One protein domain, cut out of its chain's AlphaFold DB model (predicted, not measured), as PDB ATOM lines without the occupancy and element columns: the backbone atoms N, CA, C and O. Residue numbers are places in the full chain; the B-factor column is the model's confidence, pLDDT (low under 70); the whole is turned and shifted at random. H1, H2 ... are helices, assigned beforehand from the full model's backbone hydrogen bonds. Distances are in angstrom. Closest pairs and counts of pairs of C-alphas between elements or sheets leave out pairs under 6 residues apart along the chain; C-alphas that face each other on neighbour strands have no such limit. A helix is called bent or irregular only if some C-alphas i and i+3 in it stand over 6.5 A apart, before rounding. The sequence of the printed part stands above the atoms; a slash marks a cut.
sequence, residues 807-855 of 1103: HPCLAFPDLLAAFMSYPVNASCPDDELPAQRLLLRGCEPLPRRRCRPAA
ATOM      1  N   HIS A 807     183.105 196.708 241.593       69.94
ATOM      2  CA  HIS A 807     181.738 196.847 242.124       69.94
ATOM      3  C   HIS A 807     181.022 195.491 242.352       69.94
ATOM      4  O   HIS A 807     180.356 195.347 243.379       69.94
ATOM      5  N   PRO A 808     181.178 194.456 241.491       81.94
ATOM      6  CA  PRO A 808     180.578 193.142 241.735       81.94
ATOM      7  C   PRO A 808     181.090 192.407 242.984       81.94
ATOM      8  O   PRO A 808     180.412 191.495 243.444       81.94
ATOM      9  N   CYS A 809     182.228 192.792 243.580       81.62
ATOM     10  CA  CYS A 809     182.715 192.186 244.827       81.62
ATOM     11  C   CYS A 809     181.686 192.281 245.966       81.62
ATOM     12  O   CYS A 809     181.533 191.337 246.737       81.62
ATOM     13  N   LEU A 810     180.955 193.399 246.043       83.81
ATOM     14  CA  LEU A 810     179.950 193.652 247.082       83.81
ATOM     15  C   LEU A 810     178.705 192.759 246.944       83.81
ATOM     16  O   LEU A 810     178.000 192.543 247.923       83.81
ATOM     17  N   ALA A 811     178.454 192.194 245.759       85.69
ATOM     18  CA  ALA A 811     177.329 191.288 245.525       85.69
ATOM     19  C   ALA A 811     177.557 189.867 246.081       85.69
ATOM     20  O   ALA A 811     176.647 189.039 246.033       85.69
ATOM     21  N   PHE A 812     178.758 189.556 246.593       88.94
ATOM     22  CA  PHE A 812     179.132 188.216 247.068       88.94
ATOM     23  C   PHE A 812     179.694 188.246 248.499       88.94
ATOM     24  O   PHE A 812     180.847 187.858 248.709       88.94
ATOM     25  N   PRO A 813     178.883 188.686 249.481       87.25
ATOM     26  CA  PRO A 813     179.305 188.958 250.856       87.25
ATOM     27  C   PRO A 813     180.046 187.792 251.518       87.25
ATOM     28  O   PRO A 813     181.183 187.960 251.944       87.25
ATOM     29  N   ASP A 814     179.460 186.592 251.528       89.31
ATOM     30  CA  ASP A 814     180.025 185.420 252.219       89.31
ATOM     31  C   ASP A 814     181.346 184.945 251.595       89.31
ATOM     32  O   ASP A 814     182.257 184.462 252.267       89.31
ATOM     33  N   LEU A 815     181.459 185.091 250.274       89.44
ATOM     34  CA  LEU A 815     182.633 184.680 249.512       89.44
ATOM     35  C   LEU A 815     183.784 185.681 249.688       89.44
ATOM     36  O   LEU A 815     184.941 185.284 249.821       89.44
ATOM     37  N   LEU A 816     183.449 186.972 249.738       90.38
ATOM     38  CA  LEU A 816     184.357 188.051 250.106       90.38
ATOM     39  C   LEU A 816     184.804 187.920 251.574       90.38
ATOM     40  O   LEU A 816     185.980 188.138 251.871       90.38
ATOM     41  N   ALA A 817     183.905 187.484 252.462       89.81
ATOM     42  CA  ALA A 817     184.203 187.165 253.855       89.81
ATOM     43  C   ALA A 817     185.223 186.032 253.987       89.81
ATOM     44  O   ALA A 817     186.248 186.205 254.647       89.81
ATOM     45  N   ALA A 818     185.011 184.918 253.284       89.19
ATOM     46  CA  ALA A 818     185.971 183.818 253.237       89.19
ATOM     47  C   ALA A 818     187.344 184.244 252.675       89.19
ATOM     48  O   ALA A 818     188.373 183.848 253.213       89.19
ATOM     49  N   PHE A 819     187.378 185.077 251.628       91.38
ATOM     50  CA  PHE A 819     188.626 185.541 251.001       91.38
ATOM     51  C   PHE A 819     189.442 186.508 251.881       91.38
ATOM     52  O   PHE A 819     190.676 186.482 251.862       91.38
ATOM     53  N   MET A 820     188.768 187.365 252.656       91.19
ATOM     54  CA  MET A 820     189.401 188.415 253.467       91.19
ATOM     55  C   MET A 820     189.558 188.060 254.956       91.19
ATOM     56  O   MET A 820     190.035 188.892 255.727       91.19
ATOM     57  N   SER A 821     189.189 186.845 255.369       90.25
ATOM     58  CA  SER A 821     189.384 186.354 256.737       90.25
ATOM     59  C   SER A 821     190.786 185.765 256.913       90.25
ATOM     60  O   SER A 821     191.048 184.620 256.549       90.25
ATOM     61  N   TYR A 822     191.722 186.559 257.438       91.19
ATOM     62  CA  TYR A 822     193.098 186.133 257.713       91.19
ATOM     63  C   TYR A 822     193.743 186.974 258.830       91.19
ATOM     64  O   TYR A 822     193.325 188.111 259.061       91.19
ATOM     65  N   PRO A 823     194.800 186.482 259.506       89.56
ATOM     66  CA  PRO A 823     195.557 187.294 260.449       89.56
ATOM     67  C   PRO A 823     196.530 188.218 259.699       89.56
ATOM     68  O   PRO A 823     197.325 187.773 258.865       89.56
ATOM     69  N   VAL A 824     196.501 189.514 260.012       91.12
ATOM     70  CA  VAL A 824     197.444 190.500 259.456       91.12
ATOM     71  C   VAL A 824     198.883 190.105 259.804       91.12
ATOM     72  O   VAL A 824     199.175 189.718 260.934       91.12
ATOM     73  N   ASN A 825     199.796 190.208 258.835       90.81
ATOM     74  CA  ASN A 825     201.197 189.772 258.933       90.81
ATOM     75  C   ASN A 825     201.416 188.264 259.194       90.81
ATOM     76  O   ASN A 825     202.558 187.869 259.448       90.81
ATOM     77  N   ALA A 826     200.392 187.411 259.091       89.50
ATOM     78  CA  ALA A 826     200.548 185.954 259.050       89.50
ATOM     79  C   ALA A 826     200.588 185.433 257.602       89.50
ATOM     80  O   ALA A 826     200.557 186.214 256.646       89.50
ATOM     81  N   SER A 827     200.678 184.113 257.430       87.94
ATOM     82  CA  SER A 827     200.430 183.465 256.138       87.94
ATOM     83  C   SER A 827     198.952 183.588 255.760       87.94
ATOM     84  O   SER A 827     198.080 183.494 256.625       87.94
ATOM     85  N   CYS A 828     198.663 183.793 254.479       89.31
ATOM     86  CA  CYS A 828     197.301 183.738 253.967       89.31
ATOM     87  C   CYS A 828     196.748 182.308 254.114       89.31
ATOM     88  O   CYS A 828     197.504 181.353 253.912       89.31
ATOM     89  N   PRO A 829     195.451 182.136 254.433       87.88
ATOM     90  CA  PRO A 829     194.788 180.854 254.250       87.88
ATOM     91  C   PRO A 829     194.759 180.499 252.760       87.88
ATOM     92  O   PRO A 829     194.878 181.375 251.903       87.88
ATOM     93  N   ASP A 830     194.563 179.218 252.467       84.31
ATOM     94  CA  ASP A 830     194.362 178.720 251.109       84.31
ATOM     95  C   ASP A 830     193.104 179.330 250.472       84.31
ATOM     96  O   ASP A 830     191.975 179.009 250.846       84.31
ATOM     97  N   ASP A 831     193.315 180.237 249.521       85.38
ATOM     98  CA  ASP A 831     192.267 181.063 248.927       85.38
ATOM     99  C   ASP A 831     192.067 180.858 247.421       85.38
ATOM    100  O   ASP A 831     191.239 181.548 246.833       85.38
ATOM    101  N   GLU A 832     192.747 179.886 246.805       83.88
ATOM    102  CA  GLU A 832     192.625 179.554 245.373       83.88
ATOM    103  C   GLU A 832     191.157 179.488 244.910       83.88
ATOM    104  O   GLU A 832     190.750 180.151 243.954       83.88
ATOM    105  N   LEU A 833     190.326 178.739 245.643       85.75
ATOM    106  CA  LEU A 833     188.913 178.546 245.316       85.75
ATOM    107  C   LEU A 833     188.042 179.808 245.523       85.75
ATOM    108  O   LEU A 833     187.282 180.140 244.605       85.75
ATOM    109  N   PRO A 834     188.069 180.524 246.671       89.31
ATOM    110  CA  PRO A 834     187.307 181.764 246.819       89.31
ATOM    111  C   PRO A 834     187.802 182.899 245.907       89.31
ATOM    112  O   PRO A 834     186.960 183.582 245.324       89.31
ATOM    113  N   ALA A 835     189.115 183.056 245.701       88.81
ATOM    114  CA  ALA A 835     189.687 184.042 244.778       88.81
ATOM    115  C   ALA A 835     189.176 183.830 243.346       88.81
ATOM    116  O   ALA A 835     188.647 184.750 242.719       88.81
ATOM    117  N   GLN A 836     189.238 182.586 242.860       88.31
ATOM    118  CA  GLN A 836     188.752 182.226 241.531       88.31
ATOM    119  C   GLN A 836     187.242 182.435 241.380       88.31
ATOM    120  O   GLN A 836     186.786 182.922 240.346       88.31
ATOM    121  N   ARG A 837     186.446 182.084 242.399       90.19
ATOM    122  CA  ARG A 837     184.988 182.291 242.373       90.19
ATOM    123  C   ARG A 837     184.608 183.772 242.377       90.19
ATOM    124  O   ARG A 837     183.618 184.120 241.741       90.19
ATOM    125  N   LEU A 838     185.361 184.627 243.074       90.00
ATOM    126  CA  LEU A 838     185.178 186.079 243.037       90.00
ATOM    127  C   LEU A 838     185.504 186.621 241.637       90.00
ATOM    128  O   LEU A 838     184.676 187.312 241.043       90.00
ATOM    129  N   LEU A 839     186.657 186.242 241.082       87.81
ATOM    130  CA  LEU A 839     187.109 186.671 239.756       87.81
ATOM    131  C   LEU A 839     186.133 186.247 238.643       87.81
ATOM    132  O   LEU A 839     185.694 187.082 237.859       87.81
ATOM    133  N   LEU A 840     185.689 184.984 238.633       86.56
ATOM    134  CA  LEU A 840     184.689 184.475 237.678       86.56
ATOM    135  C   LEU A 840     183.304 185.136 237.806       86.56
ATOM    136  O   LEU A 840     182.477 185.001 236.907       86.56
ATOM    137  N   ARG A 841     183.039 185.846 238.908       88.31
ATOM    138  CA  ARG A 841     181.821 186.641 239.127       88.31
ATOM    139  C   ARG A 841     182.039 188.149 238.911       88.31
ATOM    140  O   ARG A 841     181.172 188.947 239.259       88.31
ATOM    141  N   GLY A 842     183.175 188.549 238.333       85.06
ATOM    142  CA  GLY A 842     183.486 189.939 237.978       85.06
ATOM    143  C   GLY A 842     184.008 190.806 239.128       85.06
ATOM    144  O   GLY A 842     184.019 192.032 239.012       85.06
ATOM    145  N   CYS A 843     184.434 190.214 240.249       87.88
ATOM    146  CA  CYS A 843     185.123 190.939 241.320       87.88
ATOM    147  C   CYS A 843     186.587 191.203 240.922       87.88
ATOM    148  O   CYS A 843     187.510 190.533 241.382       87.88
ATOM    149  N   GLU A 844     186.790 192.171 240.027       84.56
ATOM    150  CA  GLU A 844     188.108 192.559 239.518       84.56
ATOM    151  C   GLU A 844     188.314 194.089 239.590       84.56
ATOM    152  O   GLU A 844     187.417 194.842 239.204       84.56
ATOM    153  N   PRO A 845     189.478 194.579 240.068       87.06
ATOM    154  CA  PRO A 845     190.557 193.806 240.685       87.06
ATOM    155  C   PRO A 845     190.122 193.191 242.027       87.06
ATOM    156  O   PRO A 845     189.316 193.776 242.756       87.06
ATOM    157  N   LEU A 846     190.684 192.023 242.358       87.69
ATOM    158  CA  LEU A 846     190.486 191.396 243.666       87.69
ATOM    159  C   LEU A 846     191.044 192.296 244.791       87.69
ATOM    160  O   LEU A 846     192.074 192.954 244.596       87.69
ATOM    161  N   PRO A 847     190.416 192.315 245.982       88.94
ATOM    162  CA  PRO A 847     190.914 193.084 247.117       88.94
ATOM    163  C   PRO A 847     192.347 192.717 247.525       88.94
ATOM    164  O   PRO A 847     192.711 191.543 247.601       88.94
ATOM    165  N   ARG A 848     193.170 193.726 247.836       89.31
ATOM    166  CA  ARG A 848     194.539 193.488 248.326       89.31
ATOM    167  C   ARG A 848     194.503 192.973 249.765       89.31
ATOM    168  O   ARG A 848     193.806 193.541 250.601       89.31
ATOM    169  N   ARG A 849     195.306 191.945 250.057       90.44
ATOM    170  CA  ARG A 849     195.397 191.319 251.384       90.44
ATOM    171  C   ARG A 849     196.683 191.698 252.125       90.44
ATOM    172  O   ARG A 849     197.718 191.910 251.498       90.44
ATOM    173  N   ARG A 850     196.626 191.756 253.461       93.06
ATOM    174  CA  ARG A 850     197.752 192.052 254.375       93.06
ATOM    175  C   ARG A 850     198.345 190.793 255.032       93.06
ATOM    176  O   ARG A 850     198.840 190.842 256.158       93.06
ATOM    177  N   CYS A 851     198.295 189.669 254.322       92.31
ATOM    178  CA  CYS A 851     198.934 188.402 254.677       92.31
ATOM    179  C   CYS A 851     200.031 188.053 253.656       92.31
ATOM    180  O   CYS A 851     200.043 188.571 252.537       92.31
ATOM    181  N   ARG A 852     200.973 187.185 254.034       90.56
ATOM    182  CA  ARG A 852     201.993 186.645 253.120       90.56
ATOM    183  C   ARG A 852     201.373 185.488 252.327       90.56
ATOM    184  O   ARG A 852     200.856 184.583 252.979       90.56
ATOM    185  N   PRO A 853     201.407 185.475 250.981       85.75
ATOM    186  CA  PRO A 853     200.875 184.363 250.195       85.75
ATOM    187  C   PRO A 853     201.416 183.014 250.677       85.75
ATOM    188  O   PRO A 853     202.598 182.909 251.013       85.75
ATOM    189  N   ALA A 854     200.556 181.997 250.732       79.12
ATOM    190  CA  ALA A 854     200.969 180.659 251.129       79.12
ATOM    191  C   ALA A 854     201.967 180.097 250.102       79.12
ATOM    192  O   ALA A 854     201.665 180.009 248.912       79.12
ATOM    193  N   ALA A 855     203.160 179.723 250.562       75.62
ATOM    194  CA  ALA A 855     204.096 178.959 249.747       75.62
ATOM    195  C   ALA A 855     203.639 177.489 249.667       75.62
ATOM    196  O   ALA A 855     203.016 176.998 250.615       75.62
TER     197      ALA A 855
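What this domain is: This is residues 807 to 855 of the 1103 residues of the protein "Hypothetical protein" of Miscanthus lutarioriparius (UniProt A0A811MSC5). Three short helices, H1, H2 and H3, gather toward one end of an elongated shape, with H2 and H3 packed on each other at a steep tilt and the small H1 close to both. Toward the other side of this shape there is no named element: the long loop of residues 821 to 831 goes out there from H2 and folds back to H3, and the stretch of residues 840 to 855 runs from H3 back to that same side. The printed part has 49 residues with three named helices in the order H1, H2, H3 and no named strand; the class is all helix, though under half of the residues, 21 of the 49, are in named elements. The whole is compact, with a radius of gyration of the C-alphas of 10.5 A, and spans 27 by 17 by 16 A.

How they stand to each other: Begin at H1, residues 807 to 811, and go on to H2, residues 813 to 820: the two are close but not clearly touching, and their closest C-alphas, those of Cys 809 and Leu 816, are 6.9 A apart. Next look at H3, residues 832 to 839, which touches H2; their closest C-alphas, those of Phe 819 and Pro 834, are 5.8 A apart. The lines of H2 and H3 stand at a steep tilt of 52 degrees, and the two run opposite ways. H1 and H3 are close but not clearly touching, with the closest C-alphas, those of Cys 809 and Leu 838, 6.8 A apart. In the backbones of H2 and H3 every O i to N i+4 pair is within hydrogen-bond range; in H1 0 of 1 is, while 2 of its 2 O i to N i+3 pairs are within range.

Where its parts are: Find C-alpha 807 at (181.738, 196.847, 242.124); from there H1 runs to Ala 811, 7.9 A from first to last C-alpha. H1 is neither bent nor irregular, but only just: C-alphas 807 and 810 are 6.2 A apart. H2 begins at C-alpha 813, at (179.305, 188.958, 250.856), and runs 10.4 A to Met 820. H3 runs 10.6 A from Glu 832 to C-alpha 839 at (187.109, 186.671, 239.756).

The domain as a whole: The two C-alphas farthest apart are those of Ala 811 and Ala 855, 29.8 A. The printed part has no cut. The link from H1 to H2 is tight, with 1 residue, and the link from H2 to H3 is long, with 11 residues. After H3, look along residues 840 to 855, whose C-alphas lie 6 to 16 A from the mean of all C-alphas. The mean pLDDT of the printed part is 87.4, and the model's confidence is under 70 at one residue, His 807.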